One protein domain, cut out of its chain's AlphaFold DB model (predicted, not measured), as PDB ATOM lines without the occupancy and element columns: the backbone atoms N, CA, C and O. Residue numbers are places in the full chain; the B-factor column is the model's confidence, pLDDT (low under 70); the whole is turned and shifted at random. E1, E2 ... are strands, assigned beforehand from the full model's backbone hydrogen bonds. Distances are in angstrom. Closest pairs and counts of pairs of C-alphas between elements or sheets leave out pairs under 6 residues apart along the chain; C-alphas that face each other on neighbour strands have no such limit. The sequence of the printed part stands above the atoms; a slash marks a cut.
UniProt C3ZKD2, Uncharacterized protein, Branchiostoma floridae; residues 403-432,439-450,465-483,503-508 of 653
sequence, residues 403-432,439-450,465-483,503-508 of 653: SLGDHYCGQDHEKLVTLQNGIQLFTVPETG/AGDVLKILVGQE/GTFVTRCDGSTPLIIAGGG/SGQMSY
ATOM      1  N   SER A 403      20.274 -37.540 -31.338       81.19
ATOM      2  CA  SER A 403      19.651 -38.276 -30.234       81.19
ATOM      3  C   SER A 403      18.478 -39.125 -30.734       81.19
ATOM      4  O   SER A 403      17.830 -38.765 -31.714       81.19
ATOM      5  N   LEU A 404      18.198 -40.241 -30.048       81.06
ATOM      6  CA  LEU A 404      16.984 -41.043 -30.260       81.06
ATOM      7  C   LEU A 404      15.727 -40.366 -29.694       81.06
ATOM      8  O   LEU A 404      14.627 -40.668 -30.150       81.06
ATOM      9  N   GLY A 405      15.880 -39.475 -28.706       81.56
ATOM     10  CA  GLY A 405      14.759 -38.883 -27.969       81.56
ATOM     11  C   GLY A 405      13.767 -39.936 -27.458       81.56
ATOM     12  O   GLY A 405      14.162 -41.045 -27.101       81.56
ATOM     13  N   ASP A 406      12.476 -39.600 -27.496       81.62
ATOM     14  CA  ASP A 406      11.372 -40.510 -27.147       81.62
ATOM     15  C   ASP A 406      10.787 -41.235 -28.374       81.62
ATOM     16  O   ASP A 406       9.761 -41.904 -28.275       81.62
ATOM     17  N   HIS A 407      11.418 -41.118 -29.549       79.69
ATOM     18  CA  HIS A 407      10.844 -41.569 -30.823       79.69
ATOM     19  C   HIS A 407      10.521 -43.067 -30.858       79.69
ATOM     20  O   HIS A 407       9.572 -43.464 -31.531       79.69
ATOM     21  N   TYR A 408      11.275 -43.887 -30.123       83.50
ATOM     22  CA  TYR A 408      11.069 -45.338 -30.036       83.50
ATOM     23  C   TYR A 408      10.468 -45.799 -28.708       83.50
ATOM     24  O   TYR A 408      10.318 -47.001 -28.502       83.50
ATOM     25  N   CYS A 409      10.093 -44.869 -27.827       82.62
ATOM     26  CA  CYS A 409       9.432 -45.184 -26.567       82.62
ATOM     27  C   CYS A 409       8.098 -45.903 -26.832       82.62
ATOM     28  O   CYS A 409       7.264 -45.421 -27.599       82.62
ATOM     29  N   GLY A 410       7.909 -47.075 -26.226       77.06
ATOM     30  CA  GLY A 410       6.721 -47.911 -26.376       77.06
ATOM     31  C   GLY A 410       6.653 -48.742 -27.662       77.06
ATOM     32  O   GLY A 410       5.621 -49.369 -27.898       77.06
ATOM     33  N   GLN A 411       7.701 -48.761 -28.493       82.44
ATOM     34  CA  GLN A 411       7.768 -49.604 -29.695       82.44
ATOM     35  C   GLN A 411       8.488 -50.933 -29.414       82.44
ATOM     36  O   GLN A 411       9.322 -51.012 -28.517       82.44
ATOM     37  N   ASP A 412       8.238 -51.970 -30.222       79.50
ATOM     38  CA  ASP A 412       8.832 -53.310 -30.028       79.50
ATOM     39  C   ASP A 412      10.374 -53.311 -30.012       79.50
ATOM     40  O   ASP A 412      10.994 -54.196 -29.426       79.50
ATOM     41  N   HIS A 413      11.003 -52.324 -30.659       80.94
ATOM     42  CA  HIS A 413      12.457 -52.149 -30.721       80.94
ATOM     43  C   HIS A 413      12.997 -51.096 -29.740       80.94
ATOM     44  O   HIS A 413      14.162 -50.695 -29.847       80.94
ATOM     45  N   GLU A 414      12.190 -50.641 -28.777       79.81
ATOM     46  CA  GLU A 414      12.667 -49.790 -27.689       79.81
ATOM     47  C   GLU A 414      13.850 -50.481 -26.983       79.81
ATOM     48  O   GLU A 414      13.778 -51.658 -26.632       79.81
ATOM     49  N   LYS A 415      14.960 -49.754 -26.784       82.38
ATOM     50  CA  LYS A 415      16.231 -50.245 -26.192       82.38
ATOM     51  C   LYS A 415      17.032 -51.237 -27.043       82.38
ATOM     52  O   LYS A 415      18.137 -51.593 -26.645       82.38
ATOM     53  N   LEU A 416      16.538 -51.639 -28.214       81.69
ATOM     54  CA  LEU A 416      17.304 -52.433 -29.185       81.69
ATOM     55  C   LEU A 416      18.072 -51.563 -30.187       81.69
ATOM     56  O   LEU A 416      18.853 -52.084 -30.983       81.69
ATOM     57  N   VAL A 417      17.852 -50.247 -30.148       83.06
ATOM     58  CA  VAL A 417      18.490 -49.269 -31.028       83.06
ATOM     59  C   VAL A 417      19.396 -48.350 -30.225       83.06
ATOM     60  O   VAL A 417      18.989 -47.799 -29.203       83.06
ATOM     61  N   THR A 418      20.612 -48.143 -30.718       85.88
ATOM     62  CA  THR A 418      21.511 -47.078 -30.255       85.88
ATOM     63  C   THR A 418      21.841 -46.143 -31.414       85.88
ATOM     64  O   THR A 418      21.733 -46.531 -32.574       85.88
ATOM     65  N   LEU A 419      22.210 -44.896 -31.124       83.19
ATOM     66  CA  LEU A 419      22.554 -43.908 -32.146       83.19
ATOM     67  C   LEU A 419      24.032 -43.544 -32.045       83.19
ATOM     68  O   LEU A 419      24.508 -43.163 -30.978       83.19
ATOM     69  N   GLN A 420      24.747 -43.638 -33.162       80.88
ATOM     70  CA  GLN A 420      26.151 -43.253 -33.265       80.88
ATOM     71  C   GLN A 420      26.357 -42.437 -34.540       80.88
ATOM     72  O   GLN A 420      26.149 -42.939 -35.640       80.88
ATOM     73  N   ASN A 421      26.763 -41.171 -34.402       76.31
ATOM     74  CA  ASN A 421      27.061 -40.275 -35.529       76.31
ATOM     75  C   ASN A 421      25.927 -40.176 -36.576       76.31
ATOM     76  O   ASN A 421      26.188 -40.154 -37.776       76.31
ATOM     77  N   GLY A 422      24.663 -40.157 -36.138       72.12
ATOM     78  CA  GLY A 422      23.496 -40.136 -37.034       72.12
ATOM     79  C   GLY A 422      23.088 -41.495 -37.610       72.12
ATOM     80  O   GLY A 422      22.078 -41.571 -38.305       72.12
ATOM     81  N   ILE A 423      23.821 -42.566 -37.296       76.06
ATOM     82  CA  ILE A 423      23.531 -43.942 -37.712       76.06
ATOM     83  C   ILE A 423      22.840 -44.678 -36.567       76.06
ATOM     84  O   ILE A 423      23.313 -44.669 -35.430       76.06
ATOM     85  N   GLN A 424      21.733 -45.344 -36.876       84.94
ATOM     86  CA  GLN A 424      20.973 -46.155 -35.934       84.94
ATOM     87  C   GLN A 424      21.503 -47.592 -35.972       84.94
ATOM     88  O   GLN A 424      21.473 -48.251 -37.010       84.94
ATOM     89  N   LEU A 425      22.030 -48.073 -34.851       79.06
ATOM     90  CA  LEU A 425      22.531 -49.433 -34.682       79.06
ATOM     91  C   LEU A 425      21.451 -50.281 -34.027       79.06
ATOM     92  O   LEU A 425      21.100 -50.028 -32.874       79.06
ATOM     93  N   PHE A 426      20.943 -51.270 -34.753       82.75
ATOM     94  CA  PHE A 426      19.879 -52.154 -34.290       82.75
ATOM     95  C   PHE A 426      20.414 -53.555 -33.993       82.75
ATOM     96  O   PHE A 426      21.009 -54.190 -34.865       82.75
ATOM     97  N   THR A 427      20.180 -54.036 -32.775       81.56
ATOM     98  CA  THR A 427      20.535 -55.396 -32.349       81.56
ATOM     99  C   THR A 427      19.357 -56.332 -32.576       81.56
ATOM    100  O   THR A 427      18.288 -56.133 -31.995       81.56
ATOM    101  N   VAL A 428      19.556 -57.375 -33.384       74.19
ATOM    102  CA  VAL A 428      18.497 -58.344 -33.690       74.19
ATOM    103  C   VAL A 428      18.300 -59.304 -32.503       74.19
ATOM    104  O   VAL A 428      19.245 -60.015 -32.141       74.19
ATOM    105  N   PRO A 429      17.103 -59.345 -31.884       69.31
ATOM    106  CA  PRO A 429      16.915 -60.004 -30.591       69.31
ATOM    107  C   PRO A 429      16.805 -61.539 -30.661       69.31
ATOM    108  O   PRO A 429      17.294 -62.209 -29.754       69.31
ATOM    109  N   GLU A 430      16.193 -62.118 -31.705       68.00
ATOM    110  CA  GLU A 430      15.924 -63.568 -31.820       68.00
ATOM    111  C   GLU A 430      15.948 -64.057 -33.290       68.00
ATOM    112  O   GLU A 430      15.843 -63.256 -34.216       68.00
ATOM    113  N   THR A 431      16.080 -65.375 -33.522       54.75
ATOM    114  CA  THR A 431      15.983 -65.998 -34.868       54.75
ATOM    115  C   THR A 431      14.518 -66.318 -35.215       54.75
ATOM    116  O   THR A 431      13.837 -66.933 -34.399       54.75
ATOM    117  N   GLY A 432      14.037 -65.970 -36.418       55.88
ATOM    118  CA  GLY A 432      12.667 -66.249 -36.893       55.88
ATOM    119  C   GLY A 432      12.442 -65.844 -38.362       55.88
ATOM    120  O   GLY A 432      13.401 -65.446 -39.019       55.88
ATOM    121  N   ALA A 439      20.514 -63.732 -35.846       51.81
ATOM    122  CA  ALA A 439      20.394 -63.495 -34.404       51.81
ATOM    123  C   ALA A 439      21.753 -63.109 -33.813       51.81
ATOM    124  O   ALA A 439      22.746 -63.795 -34.048       51.81
ATOM    125  N   GLY A 440      21.787 -62.029 -33.030       60.56
ATOM    126  CA  GLY A 440      23.021 -61.514 -32.433       60.56
ATOM    127  C   GLY A 440      23.867 -60.620 -33.348       60.56
ATOM    128  O   GLY A 440      24.860 -60.072 -32.869       60.56
ATOM    129  N   ASP A 441      23.475 -60.410 -34.612       68.56
ATOM    130  CA  ASP A 441      24.119 -59.394 -35.449       68.56
ATOM    131  C   ASP A 441      23.596 -57.997 -35.108       68.56
ATOM    132  O   ASP A 441      22.437 -57.788 -34.729       68.56
ATOM    133  N   VAL A 442      24.473 -57.018 -35.315       72.56
ATOM    134  CA  VAL A 442      24.129 -55.600 -35.276       72.56
ATOM    135  C   VAL A 442      23.994 -55.101 -36.709       72.56
ATOM    136  O   VAL A 442      24.945 -55.161 -37.495       72.56
ATOM    137  N   LEU A 443      22.817 -54.585 -37.045       78.50
ATOM    138  CA  LEU A 443      22.573 -53.911 -38.313       78.50
ATOM    139  C   LEU A 443      22.896 -52.423 -38.176       78.50
ATOM    140  O   LEU A 443      22.495 -51.772 -37.209       78.50
ATOM    141  N   LYS A 444      23.608 -51.879 -39.164       75.88
ATOM    142  CA  LYS A 444      23.793 -50.436 -39.333       75.88
ATOM    143  C   LYS A 444      22.687 -49.923 -40.237       75.88
ATOM    144  O   LYS A 444      22.612 -50.318 -41.400       75.88
ATOM    145  N   ILE A 445      21.842 -49.057 -39.694       79.88
ATOM    146  CA  ILE A 445      20.708 -48.468 -40.395       79.88
ATOM    147  C   ILE A 445      20.922 -46.957 -40.470       79.88
ATOM    148  O   ILE A 445      20.951 -46.256 -39.459       79.88
ATOM    149  N   LEU A 446      21.071 -46.448 -41.689       80.94
ATOM    150  CA  LEU A 446      21.045 -45.020 -41.983       80.94
ATOM    151  C   LEU A 446      19.752 -44.731 -42.739       80.94
ATOM    152  O   LEU A 446      19.550 -45.269 -43.824       80.94
ATOM    153  N   VAL A 447      18.879 -43.897 -42.182       84.19
ATOM    154  CA  VAL A 447      17.631 -43.503 -42.848       84.19
ATOM    155  C   VAL A 447      17.862 -42.194 -43.588       84.19
ATOM    156  O   VAL A 447      18.294 -41.209 -42.990       84.19
ATOM    157  N   GLY A 448      17.583 -42.199 -44.889       81.12
ATOM    158  CA  GLY A 448      17.733 -41.033 -45.748       81.12
ATOM    159  C   GLY A 448      16.789 -39.901 -45.351       81.12
ATOM    160  O   GLY A 448      15.628 -40.140 -45.020       81.12
ATOM    161  N   GLN A 449      17.288 -38.668 -45.387       82.50
ATOM    162  CA  GLN A 449      16.539 -37.466 -45.018       82.50
ATOM    163  C   GLN A 449      16.175 -36.613 -46.233       82.50
ATOM    164  O   GLN A 449      16.883 -36.617 -47.238       82.50
ATOM    165  N   GLU A 450      15.077 -35.866 -46.138       82.88
ATOM    166  CA  GLU A 450      14.678 -34.909 -47.170       82.88
ATOM    167  C   GLU A 450      15.709 -33.769 -47.290       82.88
ATOM    168  O   GLU A 450      16.254 -33.284 -46.286       82.88
ATOM    169  N   GLY A 465      19.864 -41.209 -49.349       82.06
ATOM    170  CA  GLY A 465      19.536 -42.632 -49.470       82.06
ATOM    171  C   GLY A 465      19.341 -43.306 -48.108       82.06
ATOM    172  O   GLY A 465      19.846 -42.830 -47.093       82.06
ATOM    173  N   THR A 466      18.626 -44.429 -48.094       84.38
ATOM    174  CA  THR A 466      18.466 -45.288 -46.911       84.38
ATOM    175  C   THR A 466      19.320 -46.537 -47.069       84.38
ATOM    176  O   THR A 466      19.255 -47.196 -48.103       84.38
ATOM    177  N   PHE A 467      20.107 -46.872 -46.051       83.75
ATOM    178  CA  PHE A 467      21.091 -47.948 -46.083       83.75
ATOM    179  C   PHE A 467      20.874 -48.885 -44.905       83.75
ATOM    180  O   PHE A 467      20.807 -48.442 -43.758       83.75
ATOM    181  N   VAL A 468      20.828 -50.181 -45.189       84.56
ATOM    182  CA  VAL A 468      20.874 -51.246 -44.190       84.56
ATOM    183  C   VAL A 468      22.069 -52.129 -44.522       84.56
ATOM    184  O   VAL A 468      22.122 -52.740 -45.592       84.56
ATOM    185  N   THR A 469      23.047 -52.191 -43.622       79.38
ATOM    186  CA  THR A 469      24.267 -52.996 -43.786       79.38
ATOM    187  C   THR A 469      24.538 -53.826 -42.536       79.38
ATOM    188  O   THR A 469      24.008 -53.548 -41.456       79.38
ATOM    189  N   ARG A 470      25.422 -54.821 -42.646       78.00
ATOM    190  CA  ARG A 470      26.000 -55.471 -41.457       78.00
ATOM    191  C   ARG A 470      26.966 -54.528 -40.724       78.00
ATOM    192  O   ARG A 470      27.409 -53.516 -41.280       78.00
ATOM    193  N   CYS A 471      27.290 -54.841 -39.467       69.56
ATOM    194  CA  CYS A 471      28.177 -54.024 -38.627       69.56
ATOM    195  C   CYS A 471      29.601 -53.872 -39.186       69.56
ATOM    196  O   CYS A 471      30.256 -52.867 -38.897       69.56
ATOM    197  N   ASP A 472      30.041 -54.792 -40.047       67.81
ATOM    198  CA  ASP A 472      31.301 -54.706 -40.796       67.81
ATOM    199  C   ASP A 472      31.370 -53.501 -41.757       67.81
ATOM    200  O   ASP A 472      32.448 -53.160 -42.240       67.81
ATOM    201  N   GLY A 473      30.236 -52.836 -42.024       54.88
ATOM    202  CA  GLY A 473      30.126 -51.646 -42.872       54.88
ATOM    203  C   GLY A 473      30.463 -51.867 -44.349       54.88
ATOM    204  O   GLY A 473      30.440 -50.907 -45.112       54.88
ATOM    205  N   SER A 474      30.776 -53.096 -44.753       56.22
ATOM    206  CA  SER A 474      31.260 -53.441 -46.097       56.22
ATOM    207  C   SER A 474      30.302 -54.364 -46.845       56.22
ATOM    208  O   SER A 474      30.396 -54.469 -48.067       56.22
ATOM    209  N   THR A 475      29.334 -54.960 -46.142       67.12
ATOM    210  CA  THR A 475      28.303 -55.806 -46.746       67.12
ATOM    211  C   THR A 475      26.940 -55.094 -46.744       67.12
ATOM    212  O   THR A 475      26.246 -55.104 -45.717       67.12
ATOM    213  N   PRO A 476      26.526 -54.458 -47.859       71.56
ATOM    214  CA  PRO A 476      25.183 -53.898 -47.979       71.56
ATOM    215  C   PRO A 476      24.134 -55.017 -48.028       71.56
ATOM    216  O   PRO A 476      24.322 -56.013 -48.724       71.56
ATOM    217  N   LEU A 477      23.036 -54.859 -47.282       76.06
ATOM    218  CA  LEU A 477      21.897 -55.785 -47.298       76.06
ATOM    219  C   LEU A 477      20.781 -55.249 -48.195       76.06
ATOM    220  O   LEU A 477      20.319 -55.942 -49.096       76.06
ATOM    221  N   ILE A 478      20.377 -53.997 -47.976       78.19
ATOM    222  CA  ILE A 478      19.440 -53.275 -48.839       78.19
ATOM    223  C   ILE A 478      19.762 -51.782 -48.809       78.19
ATOM    224  O   ILE A 478      20.088 -51.220 -47.762       78.19
ATOM    225  N   ILE A 479      19.684 -51.145 -49.974       80.69
ATOM    226  CA  ILE A 479      19.872 -49.706 -50.134       80.69
ATOM    227  C   ILE A 479      18.733 -49.176 -51.000       80.69
ATOM    228  O   ILE A 479      18.443 -49.739 -52.054       80.69
ATOM    229  N   ALA A 480      18.111 -48.087 -50.564       82.88
ATOM    230  CA  ALA A 480      17.194 -47.296 -51.373       82.88
ATOM    231  C   ALA A 480      17.853 -45.953 -51.704       82.88
ATOM    232  O   ALA A 480      18.264 -45.222 -50.801       82.88
ATOM    233  N   GLY A 481      17.967 -45.632 -52.995       81.44
ATOM    234  CA  GLY A 481      18.517 -44.356 -53.448       81.44
ATOM    235  C   GLY A 481      17.627 -43.169 -53.069       81.44
ATOM    236  O   GLY A 481      16.403 -43.280 -53.055       81.44
ATOM    237  N   GLY A 482      18.250 -42.028 -52.768       82.00
ATOM    238  CA  GLY A 482      17.550 -40.758 -52.569       82.00
ATOM    239  C   GLY A 482      17.214 -40.067 -53.897       82.00
ATOM    240  O   GLY A 482      17.780 -40.403 -54.937       82.00
ATOM    241  N   GLY A 483      16.279 -39.114 -53.871       80.75
ATOM    242  CA  GLY A 483      15.952 -38.280 -55.034       80.75
ATOM    243  C   GLY A 483      16.987 -37.179 -55.286       80.75
ATOM    244  O   GLY A 483      17.687 -36.750 -54.370       80.75
ATOM    245  N   SER A 503      22.450 -48.181 -60.548       57.66
ATOM    246  CA  SER A 503      23.038 -46.885 -60.896       57.66
ATOM    247  C   SER A 503      22.161 -45.736 -60.401       57.66
ATOM    248  O   SER A 503      20.935 -45.826 -60.440       57.66
ATOM    249  N   GLY A 504      22.784 -44.625 -59.995       57.00
ATOM    250  CA  GLY A 504      22.064 -43.372 -59.754       57.00
ATOM    251  C   GLY A 504      21.379 -42.849 -61.023       57.00
ATOM    252  O   GLY A 504      21.777 -43.188 -62.138       57.00
ATOM    253  N   GLN A 505      20.343 -42.025 -60.855       55.25
ATOM    254  CA  GLN A 505      19.689 -41.339 -61.972       55.25
ATOM    255  C   GLN A 505      20.495 -40.109 -62.407       55.25
ATOM    256  O   GLN A 505      21.177 -39.480 -61.599       55.25
ATOM    257  N   MET A 506      20.420 -39.763 -63.693       55.09
ATOM    258  CA  MET A 506      21.108 -38.590 -64.238       55.09
ATOM    259  C   MET A 506      20.347 -37.290 -63.935       55.09
ATOM    260  O   MET A 506      19.120 -37.242 -64.033       55.09
ATOM    261  N   SER A 507      21.078 -36.204 -63.655       51.25
ATOM    262  CA  SER A 507      20.510 -34.858 -63.501       51.25
ATOM    263  C   SER A 507      19.865 -34.357 -64.799       51.25
ATOM    264  O   SER A 507      20.425 -34.499 -65.887       51.25
ATOM    265  N   TYR A 508      18.702 -33.712 -64.688       55.03
ATOM    266  CA  TYR A 508      18.020 -33.066 -65.809       55.03
ATOM    267  C   TYR A 508      18.463 -31.603 -65.951       55.03
ATOM    268  O   TYR A 508      18.408 -30.851 -64.980       55.03
TER     269      TYR A 508
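Overview. This is residues 403 to 432, 439 to 450, 465 to 483 and 503 to 508 of the 653 residues of an uncharacterized protein of Branchiostoma floridae (UniProt C3ZKD2). With little regular structure, this is one strongly twisted sheet of five antiparallel strands side by side in chain order, E1 E2 E3 E4 E5, with an unnamed stretch, residues 403 to 416, leading into E1 at one edge. The printed part has 67 residues, all strand in class, 24 in named strands, with no named helix. It is loose, radius of gyration of the C-alphas 14.0 A, and elongated, spanning 43 by 26 by 22 A.

Along the chain. E1 is residues 417 to 420, from C-alpha 417 at (18.490, -49.269, -31.028). E2 is 423 to 427, 13.0 A; E3 442 to 446, 12.9 A; E4 466 to 470, 13.8 A; E5 476 to 480, ending at C-alpha 480 (17.194, -47.296, -51.373).

Arrangement. Hairpin E1 and E2 has N 418 and O 425 at 2.9 A. E2 and E3 have N 424 and O 445 at 2.8 A; E3 and E4, N 444 and O 469 at 2.9 A. Hairpin E4 and E5 has N 466 and O 480 at 2.8 A. Edge strands E1 and E5 are apart.

Size, cuts and confidence. Cuts leave C-alpha gaps of 8.6 A from 432 to 439, 9.4 A from 450 to 465 and 12.6 A from 483 to 503. Eighteen residues are under pLDDT 70, among them 503 to 508.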